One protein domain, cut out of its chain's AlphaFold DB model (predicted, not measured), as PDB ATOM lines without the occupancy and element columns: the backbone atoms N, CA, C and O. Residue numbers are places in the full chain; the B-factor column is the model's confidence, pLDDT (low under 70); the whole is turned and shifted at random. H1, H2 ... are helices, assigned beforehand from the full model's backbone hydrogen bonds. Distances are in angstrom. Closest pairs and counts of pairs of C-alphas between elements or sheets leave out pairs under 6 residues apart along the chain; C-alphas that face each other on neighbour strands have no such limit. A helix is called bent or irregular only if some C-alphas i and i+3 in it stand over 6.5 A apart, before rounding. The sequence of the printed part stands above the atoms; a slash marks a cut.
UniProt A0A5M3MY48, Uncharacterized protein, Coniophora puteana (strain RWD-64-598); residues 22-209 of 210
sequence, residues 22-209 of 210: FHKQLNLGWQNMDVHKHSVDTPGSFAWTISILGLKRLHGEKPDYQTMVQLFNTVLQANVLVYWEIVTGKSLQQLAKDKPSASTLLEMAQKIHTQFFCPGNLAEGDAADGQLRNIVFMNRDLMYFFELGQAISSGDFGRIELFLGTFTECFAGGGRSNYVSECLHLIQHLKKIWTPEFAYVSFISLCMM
ATOM      1  N   PHE A  22     -29.033  19.938  50.222       89.06
ATOM      2  CA  PHE A  22     -28.267  20.997  49.556       89.06
ATOM      3  C   PHE A  22     -26.751  20.769  49.656       89.06
ATOM      4  O   PHE A  22     -26.029  20.913  48.670       89.06
ATOM      5  N   HIS A  23     -26.258  20.346  50.826       89.94
ATOM      6  CA  HIS A  23     -24.839  20.043  51.015       89.94
ATOM      7  C   HIS A  23     -24.400  18.867  50.139       89.94
ATOM      8  O   HIS A  23     -23.298  18.890  49.590       89.94
ATOM      9  N   LYS A  24     -25.261  17.862  49.941       90.62
ATOM     10  CA  LYS A  24     -24.976  16.762  49.011       90.62
ATOM     11  C   LYS A  24     -24.915  17.221  47.573       90.62
ATOM     12  O   LYS A  24     -23.961  16.870  46.889       90.62
ATOM     13  N   GLN A  25     -25.871  18.033  47.133       94.50
ATOM     14  CA  GLN A  25     -25.835  18.575  45.782       94.50
ATOM     15  C   GLN A  25     -24.568  19.414  45.563       94.50
ATOM     16  O   GLN A  25     -23.877  19.221  44.567       94.50
ATOM     17  N   LEU A  26     -24.199  20.274  46.518       93.75
ATOM     18  CA  LEU A  26     -22.959  21.053  46.474       93.75
ATOM     19  C   LEU A  26     -21.719  20.160  46.304       93.75
ATOM     20  O   LEU A  26     -20.902  20.409  45.421       93.75
ATOM     21  N   ASN A  27     -21.595  19.103  47.110       92.50
ATOM     22  CA  ASN A  27     -20.436  18.207  47.056       92.50
ATOM     23  C   ASN A  27     -20.423  17.321  45.811       92.50
ATOM     24  O   ASN A  27     -19.347  17.058  45.277       92.50
ATOM     25  N   LEU A  28     -21.593  16.903  45.323       94.56
ATOM     26  CA  LEU A  28     -21.714  16.228  44.034       94.56
ATOM     27  C   LEU A  28     -21.216  17.150  42.914       94.56
ATOM     28  O   LEU A  28     -20.458  16.720  42.053       94.56
ATOM     29  N   GLY A  29     -21.563  18.437  42.966       95.00
ATOM     30  CA  GLY A  29     -21.081  19.410  41.993       95.00
ATOM     31  C   GLY A  29     -19.570  19.627  42.046       95.00
ATOM     32  O   GLY A  29     -18.918  19.602  41.006       95.00
ATOM     33  N   TRP A  30     -18.986  19.768  43.238       93.25
ATOM     34  CA  TRP A  30     -17.528  19.854  43.386       93.25
ATOM     35  C   TRP A  30     -16.813  18.601  42.881       93.25
ATOM     36  O   TRP A  30     -15.810  18.706  42.184       93.25
ATOM     37  N   GLN A  31     -17.357  17.418  43.160       93.38
ATOM     38  CA  GLN A  31     -16.830  16.180  42.604       93.38
ATOM     39  C   GLN A  31     -16.897  16.168  41.071       93.38
ATOM     40  O   GLN A  31     -15.899  15.849  40.431       93.38
ATOM     41  N   ASN A  32     -18.035  16.535  40.477       94.56
ATOM     42  CA  ASN A  32     -18.178  16.584  39.020       94.56
ATOM     43  C   ASN A  32     -17.177  17.569  38.400       94.56
ATOM     44  O   ASN A  32     -16.574  17.270  37.369       94.56
ATOM     45  N   MET A  33     -16.961  18.720  39.049       93.44
ATOM     46  CA  MET A  33     -15.929  19.678  38.658       93.44
ATOM     47  C   MET A  33     -14.546  19.030  38.644       93.44
ATOM     48  O   MET A  33     -13.857  19.159  37.641       93.44
ATOM     49  N   ASP A  34     -14.157  18.321  39.707       91.44
ATOM     50  CA  ASP A  34     -12.846  17.668  39.810       91.44
ATOM     51  C   ASP A  34     -12.655  16.582  38.739       91.44
ATOM     52  O   ASP A  34     -11.613  16.536  38.084       91.44
ATOM     53  N   VAL A  35     -13.671  15.737  38.528       91.81
ATOM     54  CA  VAL A  35     -13.610  14.590  37.607       91.81
ATOM     55  C   VAL A  35     -13.513  15.036  36.146       91.81
ATOM     56  O   VAL A  35     -12.725  14.468  35.395       91.81
ATOM     57  N   HIS A  36     -14.266  16.063  35.739       93.44
ATOM     58  CA  HIS A  36     -14.369  16.475  34.331       93.44
ATOM     59  C   HIS A  36     -13.605  17.766  33.994       93.44
ATOM     60  O   HIS A  36     -13.738  18.293  32.883       93.44
ATOM     61  N   LYS A  37     -12.787  18.292  34.921       90.31
ATOM     62  CA  LYS A  37     -12.021  19.534  34.720       90.31
ATOM     63  C   LYS A  37     -11.123  19.466  33.489       90.31
ATOM     64  O   LYS A  37     -11.222  20.343  32.639       90.31
ATOM     65  N   HIS A  38     -10.273  18.435  33.425       90.44
ATOM     66  CA  HIS A  38      -9.162  18.271  32.474       90.44
ATOM     67  C   HIS A  38      -8.397  19.588  32.178       90.44
ATOM     68  O   HIS A  38      -8.346  20.485  33.023       90.44
ATOM     69  N   SER A  39      -7.716  19.676  31.028       90.38
ATOM     70  CA  SER A  39      -6.977  20.870  30.597       90.38
ATOM     71  C   SER A  39      -7.842  21.785  29.730       90.38
ATOM     72  O   SER A  39      -8.749  21.326  29.037       90.38
ATOM     73  N   VAL A  40      -7.491  23.073  29.686       91.81
ATOM     74  CA  VAL A  40      -8.033  24.035  28.712       91.81
ATOM     75  C   VAL A  40      -7.798  23.603  27.262       91.81
ATOM     76  O   VAL A  40      -8.568  23.984  26.391       91.81
ATOM     77  N   ASP A  41      -6.789  22.764  27.013       92.50
ATOM     78  CA  ASP A  41      -6.465  22.221  25.688       92.50
ATOM     79  C   ASP A  41      -7.259  20.954  25.342       92.50
ATOM     80  O   ASP A  41      -7.040  20.352  24.295       92.50
ATOM     81  N   THR A  42      -8.150  20.497  26.228       90.94
ATOM     82  CA  THR A  42      -9.000  19.319  26.016       90.94
ATOM     83  C   THR A  42     -10.419  19.771  25.661       90.94
ATOM     84  O   THR A  42     -11.173  20.127  26.575       90.94
ATOM     85  N   PRO A  43     -10.812  19.765  24.369       90.31
ATOM     86  CA  PRO A  43     -12.160  20.144  23.959       90.31
ATOM     87  C   PRO A  43     -13.234  19.344  24.698       90.31
ATOM     88  O   PRO A  43     -13.072  18.152  24.957       90.31
ATOM     89  N   GLY A  44     -14.326  20.013  25.066       87.75
ATOM     90  CA  GLY A  44     -15.440  19.399  25.795       87.75
ATOM     91  C   GLY A  44     -15.204  19.179  27.294       87.75
ATOM     92  O   GLY A  44     -16.127  18.765  27.987       87.75
ATOM     93  N   SER A  45     -14.016  19.483  27.825       93.06
ATOM     94  CA  SER A  45     -13.791  19.514  29.276       93.06
ATOM     95  C   SER A  45     -14.400  20.755  29.937       93.06
ATOM     96  O   SER A  45     -14.695  21.758  29.267       93.06
ATOM     97  N   PHE A  46     -14.537  20.748  31.268       94.00
ATOM     98  CA  PHE A  46     -14.956  21.959  31.973       94.00
ATOM     99  C   PHE A  46     -13.914  23.070  31.895       94.00
ATOM    100  O   PHE A  46     -14.311  24.214  31.712       94.00
ATOM    101  N   ALA A  47     -12.609  22.788  31.966       93.12
ATOM    102  CA  ALA A  47     -11.585  23.829  31.840       93.12
ATOM    103  C   ALA A  47     -11.653  24.530  30.474       93.12
ATOM    104  O   ALA A  47     -11.632  25.761  30.411       93.12
ATOM    105  N   TRP A  48     -11.811  23.763  29.391       93.50
ATOM    106  CA  TRP A  48     -12.018  24.306  28.047       93.50
ATOM    107  C   TRP A  48     -13.301  25.140  27.962       93.50
ATOM    108  O   TRP A  48     -13.274  26.284  27.508       93.50
ATOM    109  N   THR A  49     -14.415  24.618  28.481       94.12
ATOM    110  CA  THR A  49     -15.709  25.318  28.428       94.12
ATOM    111  C   THR A  49     -15.702  26.606  29.254       94.12
ATOM    112  O   THR A  49     -16.182  27.642  28.799       94.12
ATOM    113  N   ILE A  50     -15.106  26.578  30.447       94.44
ATOM    114  CA  ILE A  50     -14.923  27.745  31.322       94.44
ATOM    115  C   ILE A  50     -14.090  28.819  30.630       94.44
ATOM    116  O   ILE A  50     -14.428  29.999  30.731       94.44
ATOM    117  N   SER A  51     -13.029  28.416  29.924       93.62
ATOM    118  CA  SER A  51     -12.169  29.321  29.159       93.62
ATOM    119  C   SER A  51     -12.956  30.033  28.055       93.62
ATOM    120  O   SER A  51     -12.920  31.260  27.969       93.62
ATOM    121  N   ILE A  52     -13.749  29.287  27.278       93.62
ATOM    122  CA  ILE A  52     -14.567  29.839  26.185       93.62
ATOM    123  C   ILE A  52     -15.676  30.756  26.703       93.62
ATOM    124  O   ILE A  52     -15.905  31.824  26.140       93.62
ATOM    125  N   LEU A  53     -16.361  30.359  27.776       93.94
ATOM    126  CA  LEU A  53     -17.459  31.134  28.356       93.94
ATOM    127  C   LEU A  53     -16.977  32.284  29.259       93.94
ATOM    128  O   LEU A  53     -17.782  33.109  29.687       93.94
ATOM    129  N   GLY A  54     -15.681  32.350  29.578       92.00
ATOM    130  CA  GLY A  54     -15.104  33.393  30.428       92.00
ATOM    131  C   GLY A  54     -15.549  33.335  31.898       92.00
ATOM    132  O   GLY A  54     -15.628  34.376  32.559       92.00
ATOM    133  N   LEU A  55     -15.837  32.146  32.441       91.12
ATOM    134  CA  LEU A  55     -16.403  31.968  33.791       91.12
ATOM    135  C   LEU A  55     -15.341  32.042  34.907       91.12
ATOM    136  O   LEU A  55     -14.981  31.050  35.540       91.12
ATOM    137  N   LYS A  56     -14.864  33.255  35.212       84.69
ATOM    138  CA  LYS A  56     -13.738  33.502  36.145       84.69
ATOM    139  C   LYS A  56     -13.936  33.007  37.589       84.69
ATOM    140  O   LYS A  56     -12.951  32.779  38.286       84.69
ATOM    141  N   ARG A  57     -15.179  32.843  38.067       85.94
ATOM    142  CA  ARG A  57     -15.496  32.442  39.462       85.94
ATOM    143  C   ARG A  57     -15.321  30.943  39.744       85.94
ATOM    144  O   ARG A  57     -15.591  30.499  40.857       85.94
ATOM    145  N   LEU A  58     -14.872  30.171  38.754       88.56
ATOM    146  CA  LEU A  58     -14.722  28.714  38.843       88.56
ATOM    147  C   LEU A  58     -13.263  28.242  38.952       88.56
ATOM    148  O   LEU A  58     -13.010  27.043  38.982       88.56
ATOM    149  N   HIS A  59     -12.295  29.161  39.025       75.62
ATOM    150  CA  HIS A  59     -10.868  28.812  39.053       75.62
ATOM    151  C   HIS A  59     -10.319  28.440  40.446       75.62
ATOM    152  O   HIS A  59      -9.177  27.994  40.534       75.62
ATOM    153  N   GLY A  60     -11.092  28.622  41.523       74.31
ATOM    154  CA  GLY A  60     -10.669  28.320  42.899       74.31
ATOM    155  C   GLY A  60     -10.979  26.889  43.358       74.31
ATOM    156  O   GLY A  60     -11.746  26.180  42.714       74.31
ATOM    157  N   GLU A  61     -10.425  26.487  44.509       73.06
ATOM    158  CA  GLU A  61     -10.672  25.171  45.140       73.06
ATOM    159  C   GLU A  61     -12.136  24.956  45.547       73.06
ATOM    160  O   GLU A  61     -12.631  23.833  45.564       73.06
ATOM    161  N   LYS A  62     -12.836  26.043  45.881       80.62
ATOM    162  CA  LYS A  62     -14.270  26.049  46.182       80.62
ATOM    163  C   LYS A  62     -14.968  26.919  45.146       80.62
ATOM    164  O   LYS A  62     -15.121  28.121  45.380       80.62
ATOM    165  N   PRO A  63     -15.318  26.354  43.980       85.75
ATOM    166  CA  PRO A  63     -15.979  27.112  42.933       85.75
ATOM    167  C   PRO A  63     -17.315  27.657  43.437       85.75
ATOM    168  O   PRO A  63     -18.023  27.013  44.218       85.75
ATOM    169  N   ASP A  64     -17.645  28.861  42.977       92.50
ATOM    170  CA  ASP A  64     -18.920  29.498  43.276       92.50
ATOM    171  C   ASP A  64     -20.088  28.620  42.810       92.50
ATOM    172  O   ASP A  64     -20.200  28.307  41.623       92.50
ATOM    173  N   TYR A  65     -20.971  28.246  43.739       91.94
ATOM    174  CA  TYR A  65     -22.046  27.293  43.465       91.94
ATOM    175  C   TYR A  65     -22.973  27.762  42.337       91.94
ATOM    176  O   TYR A  65     -23.289  26.984  41.445       91.94
ATOM    177  N   GLN A  66     -23.363  29.040  42.327       92.88
ATOM    178  CA  GLN A  66     -24.284  29.556  41.311       92.88
ATOM    179  C   GLN A  66     -23.651  29.544  39.919       92.88
ATOM    180  O   GLN A  66     -24.265  29.092  38.955       92.88
ATOM    181  N   THR A  67     -22.392  29.966  39.818       94.44
ATOM    182  CA  THR A  67     -21.650  29.921  38.552       94.44
ATOM    183  C   THR A  67     -21.434  28.474  38.083       94.44
ATOM    184  O   THR A  67     -21.486  28.194  36.888       94.44
ATOM    185  N   MET A  68     -21.241  27.528  39.010       95.50
ATOM    186  CA  MET A  68     -21.086  26.102  38.701       95.50
ATOM    187  C   MET A  68     -22.392  25.501  38.170       95.50
ATOM    188  O   MET A  68     -22.385  24.827  37.144       95.50
ATOM    189  N   VAL A  69     -23.527  25.804  38.807       95.69
ATOM    190  CA  VAL A  69     -24.860  25.404  38.324       95.69
ATOM    191  C   VAL A  69     -25.128  25.975  36.928       95.69
ATOM    192  O   VAL A  69     -25.626  25.263  36.058       95.69
ATOM    193  N   GLN A  70     -24.758  27.237  36.681       95.25
ATOM    194  CA  GLN A  70     -24.873  27.853  35.355       95.25
ATOM    195  C   GLN A  70     -24.038  27.118  34.303       95.25
ATOM    196  O   GLN A  70     -24.559  26.822  33.225       95.25
ATOM    197  N   LEU A  71     -22.779  26.785  34.608       96.50
ATOM    198  CA  LEU A  71     -21.921  25.996  33.721       96.50
ATOM    199  C   LEU A  71     -22.568  24.645  33.395       96.50
ATOM    200  O   LEU A  71     -22.701  24.300  32.225       96.50
ATOM    201  N   PHE A  72     -22.996  23.904  34.417       97.50
ATOM    202  CA  PHE A  72     -23.575  22.570  34.262       97.50
ATOM    203  C   PHE A  72     -24.833  22.583  33.401       97.50
ATOM    204  O   PHE A  72     -24.934  21.805  32.454       97.50
ATOM    205  N   ASN A  73     -25.755  23.509  33.673       96.12
ATOM    206  CA  ASN A  73     -26.965  23.661  32.871       96.12
ATOM    207  C   ASN A  73     -26.640  24.052  31.427       96.12
ATOM    208  O   ASN A  73     -27.224  23.494  30.505       96.12
ATOM    209  N   THR A  74     -25.690  24.969  31.224       96.19
ATOM    210  CA  THR A  74     -25.287  25.412  29.882       96.19
ATOM    211  C   THR A  74     -24.697  24.258  29.076       96.19
ATOM    212  O   THR A  74     -25.123  24.027  27.948       96.19
ATOM    213  N   VAL A  75     -23.760  23.505  29.660       96.44
ATOM    214  CA  VAL A  75     -23.128  22.344  29.016       96.44
ATOM    215  C   VAL A  75     -24.165  21.277  28.692       96.44
ATOM    216  O   VAL A  75     -24.248  20.835  27.550       96.44
ATOM    217  N   LEU A  76     -24.989  20.894  29.670       96.50
ATOM    218  CA  LEU A  76     -25.987  19.844  29.494       96.50
ATOM    219  C   LEU A  76     -27.015  20.216  28.416       96.50
ATOM    220  O   LEU A  76     -27.295  19.410  27.532       96.50
ATOM    221  N   GLN A  77     -27.545  21.442  28.444       96.00
ATOM    222  CA  GLN A  77     -28.513  21.910  27.448       96.00
ATOM    223  C   GLN A  77     -27.891  22.001  26.053       96.00
ATOM    224  O   GLN A  77     -28.490  21.513  25.096       96.00
ATOM    225  N   ALA A  78     -26.691  22.576  25.929       95.75
ATOM    226  CA  ALA A  78     -25.993  22.672  24.650       95.75
ATOM    227  C   ALA A  78     -25.741  21.282  24.050       95.75
ATOM    228  O   ALA A  78     -26.071  21.048  22.888       95.75
ATOM    229  N   ASN A  79     -25.247  20.342  24.859       95.50
ATOM    230  CA  ASN A  79     -25.012  18.965  24.438       95.50
ATOM    231  C   ASN A  79     -26.304  18.298  23.954       95.50
ATOM    232  O   ASN A  79     -26.335  17.771  22.845       95.50
ATOM    233  N   VAL A  80     -27.391  18.377  24.732       95.88
ATOM    234  CA  VAL A  80     -28.690  17.805  24.342       95.88
ATOM    235  C   VAL A  80     -29.168  18.372  23.006       95.88
ATOM    236  O   VAL A  80     -29.584  17.601  22.143       95.88
ATOM    237  N   LEU A  81     -29.085  19.691  22.807       96.25
ATOM    238  CA  LEU A  81     -29.484  20.345  21.558       96.25
ATOM    239  C   LEU A  81     -28.674  19.830  20.361       96.25
ATOM    240  O   LEU A  81     -29.266  19.481  19.342       96.25
ATOM    241  N   VAL A  82     -27.352  19.703  20.502       96.06
ATOM    242  CA  VAL A  82     -26.494  19.139  19.448       96.06
ATOM    243  C   VAL A  82     -26.824  17.666  19.185       96.06
ATOM    244  O   VAL A  82     -26.860  17.240  18.032       96.06
ATOM    245  N   TYR A  83     -27.124  16.871  20.214       96.44
ATOM    246  CA  TYR A  83     -27.461  15.456  20.032       96.44
ATOM    247  C   TYR A  83     -28.768  15.240  19.280       96.44
ATOM    248  O   TYR A  83     -28.870  14.280  18.518       96.44
ATOM    249  N   TRP A  84     -29.747  16.136  19.432       97.50
ATOM    250  CA  TRP A  84     -30.933  16.122  18.578       97.50
ATOM    251  C   TRP A  84     -30.561  16.269  17.106       97.50
ATOM    252  O   TRP A  84     -31.065  15.511  16.277       97.50
ATOM    253  N   GLU A  85     -29.649  17.181  16.776       97.25
ATOM    254  CA  GLU A  85     -29.214  17.379  15.393       97.25
ATOM    255  C   GLU A  85     -28.415  16.182  14.865       97.25
ATOM    256  O   GLU A  85     -28.673  15.712  13.757       97.25
ATOM    257  N   ILE A  86     -27.522  15.615  15.684       95.69
ATOM    258  CA  ILE A  86     -26.732  14.425  15.332       95.69
ATOM    259  C   ILE A  86     -27.633  13.209  15.080       95.69
ATOM    260  O   ILE A  86     -27.505  12.552  14.050       95.69
ATOM    261  N   VAL A  87     -28.556  12.899  15.997       95.62
ATOM    262  CA  VAL A  87     -29.394  11.689  15.911       95.62
ATOM    263  C   VAL A  87     -30.433  11.793  14.800       95.62
ATOM    264  O   VAL A  87     -30.778  10.784  14.185       95.62
ATOM    265  N   THR A  88     -30.956  12.991  14.540       95.19
ATOM    266  CA  THR A  88     -31.988  13.186  13.511       95.19
ATOM    267  C   THR A  88     -31.417  13.510  12.134       95.19
ATOM    268  O   THR A  88     -32.134  13.355  11.144       95.19
ATOM    269  N   GLY A  89     -30.160  13.959  12.053       96.12
ATOM    270  CA  GLY A  89     -29.551  14.481  10.828       96.12
ATOM    271  C   GLY A  89     -30.202  15.778  10.332       96.12
ATOM    272  O   GLY A  89     -30.085  16.111   9.153       96.12
ATOM    273  N   LYS A  90     -30.937  16.479  11.201       95.75
ATOM    274  CA  LYS A  90     -31.722  17.679  10.886       95.75
ATOM    275  C   LYS A  90     -31.334  18.808  11.821       95.75
ATOM    276  O   LYS A  90     -31.041  18.564  12.985       95.75
ATOM    277  N   SER A  91     -31.424  20.047  11.349       97.00
ATOM    278  CA  SER A  91     -31.339  21.180  12.268       97.00
ATOM    279  C   SER A  91     -32.556  21.212  13.193       97.00
ATOM    280  O   SER A  91     -33.649  20.759  12.823       97.00
ATOM    281  N   LEU A  92     -32.420  21.819  14.372       95.56
ATOM    282  CA  LEU A  92     -33.544  21.965  15.307       95.56
ATOM    283  C   LEU A  92     -34.756  22.671  14.674       95.56
ATOM    284  O   LEU A  92     -35.902  22.317  14.946       95.56
ATOM    285  N   GLN A  93     -34.523  23.639  13.782       96.88
ATOM    286  CA  GLN A  93     -35.596  24.347  13.075       96.88
ATOM    287  C   GLN A  93     -36.307  23.450  12.056       96.88
ATOM    288  O   GLN A  93     -37.509  23.611  11.846       96.88
ATOM    289  N   GLN A  94     -35.595  22.525  11.409       97.12
ATOM    290  CA  GLN A  94     -36.204  21.538  10.514       97.12
ATOM    291  C   GLN A  94     -37.036  20.537  11.316       97.12
ATOM    292  O   GLN A  94     -38.207  20.336  11.005       97.12
ATOM    293  N   LEU A  95     -36.477  20.001  12.404       94.94
ATOM    294  CA  LEU A  95     -37.184  19.077  13.288       94.94
ATOM    295  C   LEU A  95     -38.472  19.699  13.855       94.94
ATOM    296  O   LEU A  95     -39.518  19.054  13.873       94.94
ATOM    297  N   ALA A  96     -38.430  20.973  14.253       95.06
ATOM    298  CA  ALA A  96     -39.607  21.693  14.731       95.06
ATOM    299  C   ALA A  96     -40.688  21.867  13.647       95.06
ATOM    300  O   ALA A  96     -41.882  21.806  13.949       95.06
ATOM    301  N   LYS A  97     -40.294  22.064  12.380       97.38
ATOM    302  CA  LYS A  97     -41.230  22.177  11.246       97.38
ATOM    303  C   LYS A  97     -41.922  20.857  10.928       97.38
ATOM    304  O   LYS A  97     -43.098  20.882  10.569       97.38
ATOM    305  N   ASP A  98     -41.224  19.738  11.103       95.06
ATOM    306  CA  ASP A  98     -41.767  18.399  10.861       95.06
ATOM    307  C   ASP A  98     -42.870  18.018  11.857       95.06
ATOM    308  O   ASP A  98     -43.671  17.134  11.563       95.06
ATOM    309  N   LYS A  99     -42.925  18.691  13.019       95.00
ATOM    310  CA  LYS A  99     -43.895  18.439  14.100       95.00
ATOM    311  C   LYS A  99     -44.010  16.939  14.424       95.00
ATOM    312  O   LYS A  99     -45.102  16.375  14.320       95.00
ATOM    313  N   PRO A 100     -42.891  16.278  14.786       94.81
ATOM    314  CA  PRO A 100     -42.903  14.857  15.111       94.81
ATOM    315  C   PRO A 100     -43.906  14.564  16.230       94.81
ATOM    316  O   PRO A 100     -44.120  15.381  17.130       94.81
ATOM    317  N   SER A 101     -44.520  13.382  16.181       97.06
ATOM    318  CA  SER A 101     -45.407  12.937  17.251       97.06
ATOM    319  C   SER A 101     -44.631  12.754  18.560       97.06
ATOM    320  O   SER A 101     -43.411  12.568  18.570       97.06
ATOM    321  N   ALA A 102     -45.353  12.738  19.683       96.69
ATOM    322  CA  ALA A 102     -44.757  12.476  20.991       96.69
ATOM    323  C   ALA A 102     -44.026  11.119  21.049       96.69
ATOM    324  O   ALA A 102     -42.969  11.025  21.667       96.69
ATOM    325  N   SER A 103     -44.543  10.084  20.372       97.56
ATOM    326  CA  SER A 103     -43.891   8.769  20.311       97.56
ATOM    327  C   SER A 103     -42.564   8.826  19.557       97.56
ATOM    328  O   SER A 103     -41.559   8.319  20.043       97.56
ATOM    329  N   THR A 104     -42.529   9.518  18.417       96.31
ATOM    330  CA  THR A 104     -41.300   9.707  17.641       96.31
ATOM    331  C   THR A 104     -40.263  10.511  18.423       96.31
ATOM    332  O   THR A 104     -39.087  10.151  18.425       96.31
ATOM    333  N   LEU A 105     -40.683  11.563  19.134       96.19
ATOM    334  CA  LEU A 105     -39.793  12.316  20.020       96.19
ATOM    335  C   LEU A 105     -39.234  11.441  21.145       96.19
ATOM    336  O   LEU A 105     -38.043  11.522  21.437       96.19
ATOM    337  N   LEU A 106     -40.056  10.581  21.748       97.06
ATOM    338  CA  LEU A 106     -39.608   9.658  22.788       97.06
ATOM    339  C   LEU A 106     -38.575   8.657  22.252       97.06
ATOM    340  O   LEU A 106     -37.534   8.472  22.878       97.06
ATOM    341  N   GLU A 107     -38.812   8.064  21.082       96.81
ATOM    342  CA  GLU A 107     -37.860   7.153  20.433       96.81
ATOM    343  C   GLU A 107     -36.524   7.845  20.122       96.81
ATOM    344  O   GLU A 107     -35.450   7.275  20.330       96.81
ATOM    345  N   MET A 108     -36.565   9.091  19.644       96.50
ATOM    346  CA  MET A 108     -35.364   9.895  19.400       96.50
ATOM    347  C   MET A 108     -34.623  10.209  20.704       96.50
ATOM    348  O   MET A 108     -33.409  10.019  20.778       96.50
ATOM    349  N   ALA A 109     -35.339  10.614  21.754       96.31
ATOM    350  CA  ALA A 109     -34.757  10.887  23.065       96.31
ATOM    351  C   ALA A 109     -34.113   9.634  23.681       96.31
ATOM    352  O   ALA A 109     -33.022   9.713  24.240       96.31
ATOM    353  N   GLN A 110     -34.729   8.461  23.524       95.88
ATOM    354  CA  GLN A 110     -34.158   7.187  23.965       95.88
ATOM    355  C   GLN A 110     -32.867   6.843  23.215       95.88
ATOM    356  O   GLN A 110     -31.914   6.362  23.833       95.88
ATOM    357  N   LYS A 111     -32.793   7.127  21.907       95.00
ATOM    358  CA  LYS A 111     -31.552   6.977  21.129       95.00
ATOM    359  C   LYS A 111     -30.464   7.919  21.638       95.00
ATOM    360  O   LYS A 111     -29.352   7.460  21.882       95.00
ATOM    361  N   ILE A 112     -30.796   9.192  21.868       95.88
ATOM    362  CA  ILE A 112     -29.873  10.185  22.443       95.88
ATOM    363  C   ILE A 112     -29.352   9.702  23.800       95.88
ATOM    364  O   ILE A 112     -28.145   9.663  24.018       95.88
ATOM    365  N   HIS A 113     -30.247   9.277  24.690       94.44
ATOM    366  CA  HIS A 113     -29.887   8.764  26.008       94.44
ATOM    367  C   HIS A 113     -28.941   7.558  25.908       94.44
ATOM    368  O   HIS A 113     -27.883   7.521  26.533       94.44
ATOM    369  N   THR A 114     -29.287   6.588  25.064       92.31
ATOM    370  CA  THR A 114     -28.503   5.362  24.874       92.31
ATOM    371  C   THR A 114     -27.106   5.646  24.317       92.31
ATOM    372  O   THR A 114     -26.154   4.991  24.731       92.31
ATOM    373  N   GLN A 115     -26.963   6.621  23.416       91.25
ATOM    374  CA  GLN A 115     -25.683   6.935  22.772       91.25
ATOM    375  C   GLN A 115     -24.802   7.886  23.590       91.25
ATOM    376  O   GLN A 115     -23.586   7.722  23.599       91.25
ATOM    377  N   PHE A 116     -25.396   8.872  24.271       93.56
ATOM    378  CA  PHE A 116     -24.646   9.999  24.843       93.56
ATOM    379  C   PHE A 116     -24.741  10.135  26.366       93.56
ATOM    380  O   PHE A 116     -24.048  10.977  26.936       93.56
ATOM    381  N   PHE A 117     -25.571   9.323  27.030       93.19
ATOM    382  CA  PHE A 117     -25.757   9.341  28.488       93.19
ATOM    383  C   PHE A 117     -25.538   7.971  29.145       93.19
ATOM    384  O   PHE A 117     -25.413   7.896  30.366       93.19
ATOM    385  N   CYS A 118     -25.466   6.892  28.360       89.38
ATOM    386  CA  CYS A 118     -25.231   5.540  28.856       89.38
ATOM    387  C   CYS A 118     -23.797   5.079  28.535       89.38
ATOM    388  O   CYS A 118     -23.502   4.770  27.379       89.38
ATOM    389  N   PRO A 119     -22.904   4.963  29.538       82.12
ATOM    390  CA  PRO A 119     -21.527   4.531  29.306       82.12
ATOM    391  C   PRO A 119     -21.393   3.087  28.807       82.12
ATOM    392  O   PRO A 119     -20.370   2.748  28.226       82.12
ATOM    393  N   GLY A 120     -22.409   2.240  29.017       79.56
ATOM    394  CA  GLY A 120     -22.366   0.813  28.667       79.56
ATOM    395  C   GLY A 120     -22.270   0.514  27.167       79.56
ATOM    396  O   GLY A 120     -22.035  -0.630  26.800       79.56
ATOM    397  N   ASN A 121     -22.436   1.524  26.308       73.00
ATOM    398  CA  ASN A 121     -22.321   1.393  24.851       73.00
ATOM    399  C   ASN A 121     -21.002   1.944  24.291       73.00
ATOM    400  O   ASN A 121     -20.827   2.000  23.075       73.00
ATOM    401  N   LEU A 122     -20.094   2.400  25.156       79.94
ATOM    402  CA  LEU A 122     -18.793   2.901  24.732       79.94
ATOM    403  C   LEU A 122     -17.852   1.738  24.416       79.94
ATOM    404  O   LEU A 122     -17.849   0.723  25.108       79.94
ATOM    405  N   ALA A 123     -17.019   1.908  23.387       74.19
ATOM    406  CA  ALA A 123     -15.924   0.983  23.124       74.19
ATOM    407  C   ALA A 123     -14.941   0.968  24.310       74.19
ATOM    408  O   ALA A 123     -14.672   2.007  24.917       74.19
ATOM    409  N   GLU A 124     -14.401  -0.209  24.628       72.31
ATOM    410  CA  GLU A 124     -13.416  -0.401  25.697       72.31
ATOM    411  C   GLU A 124     -11.986  -0.536  25.138       72.31
ATOM    412  O   GLU A 124     -11.781  -0.886  23.975       72.31
ATOM    413  N   GLY A 125     -10.983  -0.279  25.985       67.88
ATOM    414  CA  GLY A 125      -9.562  -0.427  25.643       67.88
ATOM    415  C   GLY A 125      -8.996   0.694  24.765       67.88
ATOM    416  O   GLY A 125      -9.527   1.802  24.728       67.88
ATOM    417  N   ASP A 126      -7.905   0.402  24.053       59.53
ATOM    418  CA  ASP A 126      -7.143   1.380  23.250       59.53
ATOM    419  C   ASP A 126      -7.906   1.919  22.025       59.53
ATOM    420  O   ASP A 126      -7.485   2.888  21.400       59.53
ATOM    421  N   ALA A 127      -9.046   1.308  21.680       65.38
ATOM    422  CA  ALA A 127      -9.943   1.775  20.625       65.38
ATOM    423  C   ALA A 127     -10.942   2.849  21.107       65.38
ATOM    424  O   ALA A 127     -11.701   3.388  20.300       65.38
ATOM    425  N   ALA A 128     -10.979   3.144  22.410       69.88
ATOM    426  CA  ALA A 128     -11.924   4.083  22.993       69.88
ATOM    427  C   ALA A 128     -11.492   5.537  22.754       69.88
ATOM    428  O   ALA A 128     -10.431   5.968  23.206       69.88
ATOM    429  N   ASP A 129     -12.358   6.328  22.119       83.12
ATOM    430  CA  ASP A 129     -12.215   7.782  22.104       83.12
ATOM    431  C   ASP A 129     -12.366   8.315  23.539       83.12
ATOM    432  O   ASP A 129     -13.465   8.375  24.103       83.12
ATOM    433  N   GLY A 130     -11.236   8.680  24.150       83.62
ATOM    434  CA  GLY A 130     -11.185   9.178  25.522       83.62
ATOM    435  C   GLY A 130     -11.971  10.476  25.734       83.62
ATOM    436  O   GLY A 130     -12.506  10.682  26.825       83.62
ATOM    437  N   GLN A 131     -12.090  11.327  24.709       86.00
ATOM    438  CA  GLN A 131     -12.857  12.573  24.794       86.00
ATOM    439  C   GLN A 131     -14.353  12.279  24.772       86.00
ATOM    440  O   GLN A 131     -15.070  12.722  25.672       86.00
ATOM    441  N   LEU A 132     -14.812  11.473  23.807       86.69
ATOM    442  CA  LEU A 132     -16.206  11.029  23.749       86.69
ATOM    443  C   LEU A 132     -16.602  10.325  25.047       86.69
ATOM    444  O   LEU A 132     -17.649  10.623  25.622       86.69
ATOM    445  N   ARG A 133     -15.736   9.444  25.553       88.62
ATOM    446  CA  ARG A 133     -15.947   8.757  26.825       88.62
ATOM    447  C   ARG A 133     -16.145   9.747  27.969       88.62
ATOM    448  O   ARG A 133     -17.141   9.637  28.679       88.62
ATOM    449  N   ASN A 134     -15.246  10.719  28.140       89.56
ATOM    450  CA  ASN A 134     -15.399  11.730  29.189       89.56
ATOM    451  C   ASN A 134     -16.706  12.523  29.035       89.56
ATOM    452  O   ASN A 134     -17.393  12.737  30.027       89.56
ATOM    453  N   ILE A 135     -17.085  12.905  27.812       91.94
ATOM    454  CA  ILE A 135     -18.335  13.634  27.555       91.94
ATOM    455  C   ILE A 135     -19.560  12.804  27.957       91.94
ATOM    456  O   ILE A 135     -20.460  13.336  28.601       91.94
ATOM    457  N   VAL A 136     -19.593  11.504  27.645       93.25
ATOM    458  CA  VAL A 136     -20.708  10.623  28.040       93.25
ATOM    459  C   VAL A 136     -20.799  10.468  29.560       93.25
ATOM    460  O   VAL A 136     -21.892  10.556  30.122       93.25
ATOM    461  N   PHE A 137     -19.667  10.291  30.248       93.00
ATOM    462  CA  PHE A 137     -19.644  10.266  31.715       93.00
ATOM    463  C   PHE A 137     -20.077  11.611  32.315       93.00
ATOM    464  O   PHE A 137     -20.902  11.630  33.226       93.00
ATOM    465  N   MET A 138     -19.606  12.726  31.753       95.06
ATOM    466  CA  MET A 138     -19.985  14.075  32.170       95.06
ATOM    467  C   MET A 138     -21.487  14.305  32.011       95.06
ATOM    468  O   MET A 138     -22.139  14.760  32.943       95.06
ATOM    469  N   ASN A 139     -22.068  13.944  30.867       95.81
ATOM    470  CA  ASN A 139     -23.504  14.056  30.622       95.81
ATOM    471  C   ASN A 139     -24.330  13.295  31.664       95.81
ATOM    472  O   ASN A 139     -25.299  13.835  32.198       95.81
ATOM    473  N   ARG A 140     -23.935  12.056  31.977       94.31
ATOM    474  CA  ARG A 140     -24.571  11.243  33.020       94.31
ATOM    475  C   ARG A 140     -24.502  11.935  34.385       94.31
ATOM    476  O   ARG A 140     -25.523  12.077  35.054       94.31
ATOM    477  N   ASP A 141     -23.321  12.395  34.781       95.31
ATOM    478  CA  ASP A 141     -23.104  12.973  36.110       95.31
ATOM    479  C   ASP A 141     -23.781  14.348  36.259       95.31
ATOM    480  O   ASP A 141     -24.299  14.683  37.330       95.31
ATOM    481  N   LEU A 142     -23.874  15.118  35.169       96.81
ATOM    482  CA  LEU A 142     -24.662  16.349  35.101       96.81
ATOM    483  C   LEU A 142     -26.170  16.086  35.174       96.81
ATOM    484  O   LEU A 142     -26.874  16.845  35.839       96.81
ATOM    485  N   MET A 143     -26.669  15.009  34.557       95.62
ATOM    486  CA  MET A 143     -28.074  14.607  34.691       95.62
ATOM    487  C   MET A 143     -28.423  14.253  36.137       95.62
ATOM    488  O   MET A 143     -29.455  14.698  36.632       95.62
ATOM    489  N   TYR A 144     -27.557  13.523  36.843       95.06
ATOM    490  CA  TYR A 144     -27.767  13.215  38.263       95.06
ATOM    491  C   TYR A 144     -27.763  14.471  39.138       95.06
ATOM    492  O   TYR A 144     -28.596  14.608  40.033       95.06
ATOM    493  N   PHE A 145     -26.859  15.416  38.864       96.31
ATOM    494  CA  PHE A 145     -26.830  16.700  39.563       96.31
ATOM    495  C   PHE A 145     -28.102  17.525  39.314       96.31
ATOM    496  O   PHE A 145     -28.654  18.109  40.251       96.31
ATOM    497  N   PHE A 146     -28.565  17.577  38.060       96.06
ATOM    498  CA  PHE A 146     -29.790  18.271  37.672       96.06
ATOM    499  C   PHE A 146     -31.017  17.647  38.343       96.06
ATOM    500  O   PHE A 146     -31.815  18.357  38.949       96.06
ATOM    501  N   GLU A 147     -31.132  16.321  38.294       94.81
ATOM    502  CA  GLU A 147     -32.229  15.565  38.896       94.81
ATOM    503  C   GLU A 147     -32.317  15.794  40.407       94.81
ATOM    504  O   GLU A 147     -33.393  16.100  40.920       94.81
ATOM    505  N   LEU A 148     -31.177  15.749  41.108       94.25
ATOM    506  CA  LEU A 148     -31.117  16.059  42.536       94.25
ATOM    507  C   LEU A 148     -31.584  17.491  42.823       94.25
ATOM    508  O   LEU A 148     -32.362  17.709  43.747       94.25
ATOM    509  N   GLY A 149     -31.146  18.465  42.022       94.50
ATOM    510  CA  GLY A 149     -31.571  19.856  42.170       94.50
ATOM    511  C   GLY A 149     -33.072  20.045  41.982       94.50
ATOM    512  O   GLY A 149     -33.712  20.731  42.777       94.50
ATOM    513  N   GLN A 150     -33.642  19.395  40.968       95.00
ATOM    514  CA  GLN A 150     -35.078  19.438  40.712       95.00
ATOM    515  C   GLN A 150     -35.866  18.782  41.845       95.00
ATOM    516  O   GLN A 150     -36.859  19.354  42.281       95.00
ATOM    517  N   ALA A 151     -35.414  17.629  42.343       92.50
ATOM    518  CA  ALA A 151     -36.071  16.921  43.434       92.50
ATOM    519  C   ALA A 151     -36.021  17.706  44.757       92.50
ATOM    520  O   ALA A 151     -37.019  17.757  45.473       92.50
ATOM    521  N   ILE A 152     -34.896  18.373  45.055       91.12
ATOM    522  CA  ILE A 152     -34.775  19.286  46.204       91.12
ATOM    523  C   ILE A 152     -35.744  20.460  46.052       91.12
ATOM    524  O   ILE A 152     -36.521  20.731  46.959       91.12
ATOM    525  N   SER A 153     -35.719  21.133  44.899       91.00
ATOM    526  CA  SER A 153     -36.538  22.322  44.630       91.00
ATOM    527  C   SER A 153     -38.040  22.034  44.698       91.00
ATOM    528  O   SER A 153     -38.811  22.854  45.188       91.00
ATOM    529  N   SER A 154     -38.471  20.857  44.236       90.00
ATOM    530  CA  SER A 154     -39.877  20.454  44.291       90.00
ATOM    531  C   SER A 154     -40.286  19.799  45.611       90.00
ATOM    532  O   SER A 154     -41.450  19.428  45.740       90.00
ATOM    533  N   GLY A 155     -39.355  19.582  46.548       85.44
ATOM    534  CA  GLY A 155     -39.613  18.772  47.738       85.44
ATOM    535  C   GLY A 155     -40.121  17.370  47.380       85.44
ATOM    536  O   GLY A 155     -41.046  16.864  48.010       85.44
ATOM    537  N   ASP A 156     -39.581  16.749  46.329       87.38
ATOM    538  CA  ASP A 156     -39.966  15.394  45.921       87.38
ATOM    539  C   ASP A 156     -38.958  14.386  46.468       87.38
ATOM    540  O   ASP A 156     -37.967  14.023  45.825       87.38
ATOM    541  N   PHE A 157     -39.215  13.930  47.693       85.12
ATOM    542  CA  PHE A 157     -38.351  12.944  48.326       85.12
ATOM    543  C   PHE A 157     -38.384  11.588  47.615       85.12
ATOM    544  O   PHE A 157     -37.379  10.886  47.627       85.12
ATOM    545  N   GLY A 158     -39.486  11.222  46.950       87.31
ATOM    546  CA  GLY A 158     -39.563   9.960  46.210       87.31
ATOM    547  C   GLY A 158     -38.499   9.885  45.114       87.31
ATOM    548  O   GLY A 158     -37.824   8.866  44.957       87.31
ATOM    549  N   ARG A 159     -38.268  11.003  44.417       90.81
ATOM    550  CA  ARG A 159     -37.165  11.138  43.451       90.81
ATOM    551  C   ARG A 159     -35.795  11.085  44.121       90.81
ATOM    552  O   ARG A 159     -34.895  10.433  43.604       90.81
ATOM    553  N   ILE A 160     -35.630  11.707  45.290       89.69
ATOM    554  CA  ILE A 160     -34.371  11.632  46.051       89.69
ATOM    555  C   ILE A 160     -34.066  10.183  46.441       89.69
ATOM    556  O   ILE A 160     -32.955   9.711  46.197       89.69
ATOM    557  N   GLU A 161     -35.043   9.470  47.005       89.19
ATOM    558  CA  GLU A 161     -34.912   8.076  47.429       89.19
ATOM    559  C   GLU A 161     -34.509   7.168  46.266       89.19
ATOM    560  O   GLU A 161     -33.584   6.361  46.412       89.19
ATOM    561  N   LEU A 162     -35.146   7.343  45.104       91.62
ATOM    562  CA  LEU A 162     -34.851   6.577  43.893       91.62
ATOM    563  C   LEU A 162     -33.367   6.663  43.501       91.62
ATOM    564  O   LEU A 162     -32.783   5.665  43.080       91.62
ATOM    565  N   PHE A 163     -32.744   7.829  43.692       91.88
ATOM    566  CA  PHE A 163     -31.346   8.074  43.340       91.88
ATOM    567  C   PHE A 163     -30.350   7.879  44.494       91.88
ATOM    568  O   PHE A 163     -29.144   7.964  44.260       91.88
ATOM    569  N   LEU A 164     -30.782   7.564  45.725       91.75
ATOM    570  CA  LEU A 164     -29.864   7.415  46.870       91.75
ATOM    571  C   LEU A 164     -28.760   6.381  46.616       91.75
ATOM    572  O   LEU A 164     -27.608   6.609  46.992       91.75
ATOM    573  N   GLY A 165     -29.088   5.263  45.962       94.12
ATOM    574  CA  GLY A 165     -28.101   4.258  45.560       94.12
ATOM    575  C   GLY A 165     -27.069   4.836  44.590       94.12
ATOM    576  O   GLY A 165     -25.872   4.789  44.861       94.12
ATOM    577  N   THR A 166     -27.539   5.488  43.527       94.12
ATOM    578  CA  THR A 166     -26.691   6.147  42.526       94.12
ATOM    579  C   THR A 166     -25.786   7.208  43.146       94.12
ATOM    580  O   THR A 166     -24.587   7.216  42.887       94.12
ATOM    581  N   PHE A 167     -26.303   8.067  44.031       92.50
ATOM    582  CA  PHE A 167     -25.473   9.057  44.722       92.50
ATOM    583  C   PHE A 167     -24.425   8.400  45.620       92.50
ATOM    584  O   PHE A 167     -23.301   8.889  45.700       92.50
ATOM    585  N   THR A 168     -24.766   7.284  46.273       94.75
ATOM    586  CA  THR A 168     -23.809   6.507  47.075       94.75
ATOM    587  C   THR A 168     -22.643   6.028  46.211       94.75
ATOM    588  O   THR A 168     -21.487   6.208  46.591       94.75
ATOM    589  N   GLU A 169     -22.933   5.474  45.034       94.06
ATOM    590  CA  GLU A 169     -21.923   5.012  44.076       94.06
ATOM    591  C   GLU A 169     -21.080   6.169  43.527       94.06
ATOM    592  O   GLU A 169     -19.853   6.073  43.503       94.06
ATOM    593  N   CYS A 170     -21.710   7.292  43.162       92.81
ATOM    594  CA  CYS A 170     -21.005   8.499  42.734       92.81
ATOM    595  C   CYS A 170     -20.024   8.971  43.812       92.81
ATOM    596  O   CYS A 170     -18.839   9.138  43.526       92.81
ATOM    597  N   PHE A 171     -20.479   9.146  45.056       94.00
ATOM    598  CA  PHE A 171     -19.613   9.585  46.152       94.00
ATOM    599  C   PHE A 171     -18.503   8.576  46.457       94.00
ATOM    600  O   PHE A 171     -17.382   8.985  46.760       94.00
ATOM    601  N   ALA A 172     -18.770   7.273  46.342       94.38
ATOM    602  CA  ALA A 172     -17.747   6.246  46.508       94.38
ATOM    603  C   ALA A 172     -16.662   6.360  45.427       94.38
ATOM    604  O   ALA A 172     -15.476   6.405  45.758       94.38
ATOM    605  N   GLY A 173     -17.059   6.495  44.158       89.94
ATOM    606  CA  GLY A 173     -16.138   6.692  43.036       89.94
ATOM    607  C   GLY A 173     -15.317   7.980  43.140       89.94
ATOM    608  O   GLY A 173     -14.160   8.004  42.733       89.94
ATOM    609  N   GLY A 174     -15.878   9.033  43.742       88.25
ATOM    610  CA  GLY A 174     -15.177  10.291  44.015       88.25
ATOM    611  C   GLY A 174     -14.361  10.321  45.312       88.25
ATOM    612  O   GLY A 174     -13.873  11.387  45.687       88.25
ATOM    613  N   GLY A 175     -14.248   9.204  46.042       91.12
ATOM    614  CA  GLY A 175     -13.498   9.135  47.304       91.12
ATOM    615  C   GLY A 175     -14.128   9.927  48.460       91.12
ATOM    616  O   GLY A 175     -13.441  10.345  49.390       91.12
ATOM    617  N   ARG A 176     -15.441  10.164  48.417       91.44
ATOM    618  CA  ARG A 176     -16.193  11.013  49.352       91.44
ATOM    619  C   ARG A 176     -16.861  10.183  50.462       91.44
ATOM    620  O   ARG A 176     -18.085  10.159  50.592       91.44
ATOM    621  N   SER A 177     -16.053   9.507  51.280       92.69
ATOM    622  CA  SER A 177     -16.497   8.500  52.267       92.69
ATOM    623  C   SER A 177     -17.550   8.981  53.275       92.69
ATOM    624  O   SER A 177     -18.467   8.226  53.594       92.69
ATOM    625  N   ASN A 178     -17.482  10.236  53.732       91.69
ATOM    626  CA  ASN A 178     -18.491  10.803  54.638       91.69
ATOM    627  C   ASN A 178     -19.889  10.785  54.000       91.69
ATOM    628  O   ASN A 178     -20.854  10.334  54.612       91.69
ATOM    629  N   TYR A 179     -19.991  11.193  52.734       91.81
ATOM    630  CA  TYR A 179     -21.272  11.245  52.032       91.81
ATOM    631  C   TYR A 179     -21.782   9.855  51.649       91.81
ATOM    632  O   TYR A 179     -22.997   9.652  51.650       91.81
ATOM    633  N   VAL A 180     -20.879   8.901  51.393       94.25
ATOM    634  CA  VAL A 180     -21.219   7.474  51.257       94.25
ATOM    635  C   VAL A 180     -21.856   6.963  52.547       94.25
ATOM    636  O   VAL A 180     -22.937   6.384  52.504       94.25
ATOM    637  N   SER A 181     -21.218   7.213  53.694       92.69
ATOM    638  CA  SER A 181     -21.715   6.775  55.001       92.69
ATOM    639  C   SER A 181     -23.098   7.353  55.302       92.69
ATOM    640  O   SER A 181     -24.004   6.604  55.656       92.69
ATOM    641  N   GLU A 182     -23.303   8.650  55.067       91.44
ATOM    642  CA  GLU A 182     -24.610   9.292  55.226       91.44
ATOM    643  C   GLU A 182     -25.689   8.690  54.314       91.44
ATOM    644  O   GLU A 182     -26.819   8.473  54.756       91.44
ATOM    645  N   CYS A 183     -25.370   8.422  53.040       91.81
ATOM    646  CA  CYS A 183     -26.330   7.823  52.112       91.81
ATOM    647  C   CYS A 183     -26.697   6.396  52.528       91.81
ATOM    648  O   CYS A 183     -27.880   6.068  52.587       91.81
ATOM    649  N   LEU A 184     -25.711   5.572  52.891       93.38
ATOM    650  CA  LEU A 184     -25.947   4.212  53.382       93.38
ATOM    651  C   LEU A 184     -26.746   4.203  54.685       93.38
ATOM    652  O   LEU A 184     -27.653   3.386  54.834       93.38
ATOM    653  N   HIS A 185     -26.455   5.133  55.596       90.38
ATOM    654  CA  HIS A 185     -27.201   5.290  56.838       90.38
ATOM    655  C   HIS A 185     -28.677   5.581  56.555       90.38
ATOM    656  O   HIS A 185     -29.546   4.896  57.093       90.38
ATOM    657  N   LEU A 186     -28.973   6.532  55.663       88.69
ATOM    658  CA  LEU A 186     -30.350   6.842  55.279       88.69
ATOM    659  C   LEU A 186     -31.034   5.657  54.585       88.69
ATOM    660  O   LEU A 186     -32.148   5.302  54.955       88.69
ATOM    661  N   ILE A 187     -30.359   4.993  53.640       91.00
ATOM    662  CA  ILE A 187     -30.891   3.800  52.961       91.00
ATOM    663  C   ILE A 187     -31.236   2.702  53.975       91.00
ATOM    664  O   ILE A 187     -32.299   2.089  53.882       91.00
ATOM    665  N   GLN A 188     -30.358   2.440  54.947       91.88
ATOM    666  CA  GLN A 188     -30.601   1.446  55.989       91.88
ATOM    667  C   GLN A 188     -31.816   1.825  56.838       91.88
ATOM    668  O   GLN A 188     -32.655   0.965  57.117       91.88
ATOM    669  N   HIS A 189     -31.934   3.096  57.216       88.25
ATOM    670  CA  HIS A 189     -33.047   3.562  58.030       88.25
ATOM    671  C   HIS A 189     -34.377   3.419  57.296       88.25
ATOM    672  O   HIS A 189     -35.280   2.768  57.817       88.25
ATOM    673  N   LEU A 190     -34.441   3.900  56.055       86.62
ATOM    674  CA  LEU A 190     -35.619   3.799  55.195       86.62
ATOM    675  C   LEU A 190     -36.044   2.349  54.942       86.62
ATOM    676  O   LEU A 190     -37.229   2.037  54.976       86.62
ATOM    677  N   LYS A 191     -35.087   1.447  54.692       87.69
ATOM    678  CA  LYS A 191     -35.399   0.079  54.249       87.69
ATOM    679  C   LYS A 191     -35.544  -0.941  55.371       87.69
ATOM    680  O   LYS A 191     -36.062  -2.029  55.107       87.69
ATOM    681  N   LYS A 192     -34.979  -0.687  56.557       89.44
ATOM    682  CA  LYS A 192     -34.804  -1.724  57.592       89.44
ATOM    683  C   LYS A 192     -35.139  -1.296  59.015       89.44
ATOM    684  O   LYS A 192     -35.439  -2.182  59.808       89.44
ATOM    685  N   ILE A 193     -35.038  -0.013  59.358       89.56
ATOM    686  CA  ILE A 193     -35.151   0.432  60.759       89.56
ATOM    687  C   ILE A 193     -36.478   1.140  60.997       89.56
ATOM    688  O   ILE A 193     -37.174   0.836  61.962       89.56
ATOM    689  N   TRP A 194     -36.831   2.089  60.136       88.12
ATOM    690  CA  TRP A 194     -38.063   2.845  60.271       88.12
ATOM    691  C   TRP A 194     -39.262   2.015  59.834       88.12
ATOM    692  O   TRP A 194     -39.201   1.269  58.855       88.12
ATOM    693  N   THR A 195     -40.370   2.164  60.561       86.88
ATOM    694  CA  THR A 195     -41.643   1.627  60.084       86.88
ATOM    695  C   THR A 195     -42.071   2.396  58.830       86.88
ATOM    696  O   THR A 195     -41.694   3.566  58.679       86.88
ATOM    697  N   PRO A 196     -42.858   1.789  57.927       82.94
ATOM    698  CA  PRO A 196     -43.326   2.466  56.719       82.94
ATOM    699  C   PRO A 196     -44.024   3.802  57.007       82.94
ATOM    700  O   PRO A 196     -43.827   4.775  56.285       82.94
ATOM    701  N   GLU A 197     -44.783   3.880  58.100       81.31
ATOM    702  CA  GLU A 197     -45.498   5.085  58.527       81.31
ATOM    703  C   GLU A 197     -44.522   6.185  58.952       81.31
ATOM    704  O   GLU A 197     -44.694   7.348  58.590       81.31
ATOM    705  N   PHE A 198     -43.467   5.822  59.686       79.06
ATOM    706  CA  PHE A 198     -42.449   6.777  60.112       79.06
ATOM    707  C   PHE A 198     -41.598   7.267  58.939       79.06
ATOM    708  O   PHE A 198     -41.320   8.464  58.842       79.06
ATOM    709  N   ALA A 199     -41.221   6.369  58.024       75.88
ATOM    710  CA  ALA A 199     -40.545   6.741  56.786       75.88
ATOM    711  C   ALA A 199     -41.414   7.715  55.975       75.88
ATOM    712  O   ALA A 199     -40.925   8.764  55.565       75.88
ATOM    713  N   TYR A 200     -42.720   7.446  55.865       73.00
ATOM    714  CA  TYR A 200     -43.672   8.304  55.162       73.00
ATOM    715  C   TYR A 200     -43.795   9.715  55.750       73.00
ATOM    716  O   TYR A 200     -43.726  10.707  55.026       73.00
ATOM    717  N   VAL A 201     -43.926   9.835  57.072       69.50
ATOM    718  CA  VAL A 201     -43.990  11.147  57.741       69.50
ATOM    719  C   VAL A 201     -42.651  11.886  57.660       69.50
ATOM    720  O   VAL A 201     -42.621  13.109  57.488       69.50
ATOM    721  N   SER A 202     -41.538  11.151  57.728       66.75
ATOM    722  CA  SER A 202     -40.202  11.708  57.512       66.75
ATOM    723  C   SER A 202     -40.053  12.247  56.086       66.75
ATOM    724  O   SER A 202     -39.494  13.329  55.921       66.75
ATOM    725  N   PHE A 203     -40.627  11.575  55.077       67.50
ATOM    726  CA  PHE A 203     -40.659  12.060  53.691       67.50
ATOM    727  C   PHE A 203     -41.363  13.410  53.567       67.50
ATOM    728  O   PHE A 203     -40.845  14.296  52.900       67.50
ATOM    729  N   ILE A 204     -42.501  13.606  54.240       57.03
ATOM    730  CA  ILE A 204     -43.237  14.882  54.203       57.03
ATOM    731  C   ILE A 204     -42.455  15.985  54.933       57.03
ATOM    732  O   ILE A 204     -42.341  17.106  54.441       57.03
ATOM    733  N   SER A 205     -41.883  15.666  56.095       55.00
ATOM    734  CA  SER A 205     -41.224  16.655  56.959       55.00
ATOM    735  C   SER A 205     -39.891  17.155  56.391       55.00
ATOM    736  O   SER A 205     -39.582  18.338  56.522       55.00
ATOM    737  N   LEU A 206     -39.122  16.293  55.715       55.81
ATOM    738  CA  LEU A 206     -37.895  16.678  55.000       55.81
ATOM    739  C   LEU A 206     -38.168  17.661  53.850       55.81
ATOM    740  O   LEU A 206     -37.310  18.484  53.539       55.81
ATOM    741  N   CYS A 207     -39.357  17.602  53.250       45.50
ATOM    742  CA  CYS A 207     -39.759  18.490  52.162       45.50
ATOM    743  C   CYS A 207     -40.275  19.850  52.643       45.50
ATOM    744  O   CYS A 207     -40.233  20.810  51.885       45.50
ATOM    745  N   MET A 208     -40.733  19.954  53.895       39.34
ATOM    746  CA  MET A 208     -41.235  21.208  54.476       39.34
ATOM    747  C   MET A 208     -40.142  22.083  55.116       39.34
ATOM    748  O   MET A 208     -40.452  23.157  55.626       39.34
ATOM    749  N   MET A 209     -38.879  21.639  55.125       43.38
ATOM    750  CA  MET A 209     -37.752  22.372  55.727       43.38
ATOM    751  C   MET A 209     -36.954  23.249  54.740       43.38
ATOM    752  O   MET A 209     -35.904  23.766  55.128       43.38
TER     753      MET A 209
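Overview. This is residues 22 to 209 of the 210 residues of an uncharacterized protein of Coniophora puteana (strain RWD-64-598) (UniProt A0A5M3MY48). Long helix H6 runs through the middle, with H1 side by side with it and H3 crossing it. The far part of H3 forms one end with H4 and H5; at the other end H7 folds back from H6, H8 folds back on H7, and H9 crosses the start of H7. The 188 printed residues hold nine named helices, H1 to H9 in order, and no named strand: all helix. The whole is compact, radius of gyration of the C-alphas 18.7 A, spanning 52 by 44 by 35 A.

Along the chain. H1, residues 22 to 36, begins at C-alpha (-28.267, 20.997, 49.556). H2 is residues 46 to 53; H3, 65 to 88, 34.6 A long; H4, 92 to 98; H5, 102 to 116; H6, 130 to 153, 34.4 A; H7, 157 to 173; H8, 177 to 193. H9, 196 to 207, ends at C-alpha (-39.759, 18.490, 52.162). H7 is irregular, C-alphas 162 and 165 being 7.3 A apart; H8 only just, 190 and 193 being 6.52 A apart.

Arrangement. H1, H6 and H7 form an up and down bundle, each running against the one before. H1 touches H6 at a shallow tilt of 9 degrees; closest C-alphas, His 36 and Met 138, 6.5 A. H2 is close but not clearly touching H3: Ile 50 and Leu 71, closest C-alphas, 7.6 A. H3 touches H6 with residues 72 to 76 alone, closest C-alphas Phe 72 and Leu 142, 6.4 A. H3 also touches H4 (Glu 85 and Leu 92, closest C-alphas, 6.3 A) and H5 (Tyr 83 and Ile 112, closest C-alphas, 6.3 A). H7 and H8 are a hairpin; closest C-alphas, Thr 168 and Val 180, 5.0 A. H9 touches H7 about perpendicular, at 83 degrees; closest C-alphas, Phe 203 and Phe 157, 5.9 A. Every O i to N i+4 pair is within hydrogen-bond range in H1 to H6 and H8; H7 has 11 of 13, H9 7 of 8.

Size, cuts and confidence. The farthest C-alphas, Gln 94 and Ile 193, are 54.5 A apart. The printed part has no cut; the links H2 to H3 and H5 to H6 are long. pLDDT is under 70 at residues 125 to 128 and 201 to 209.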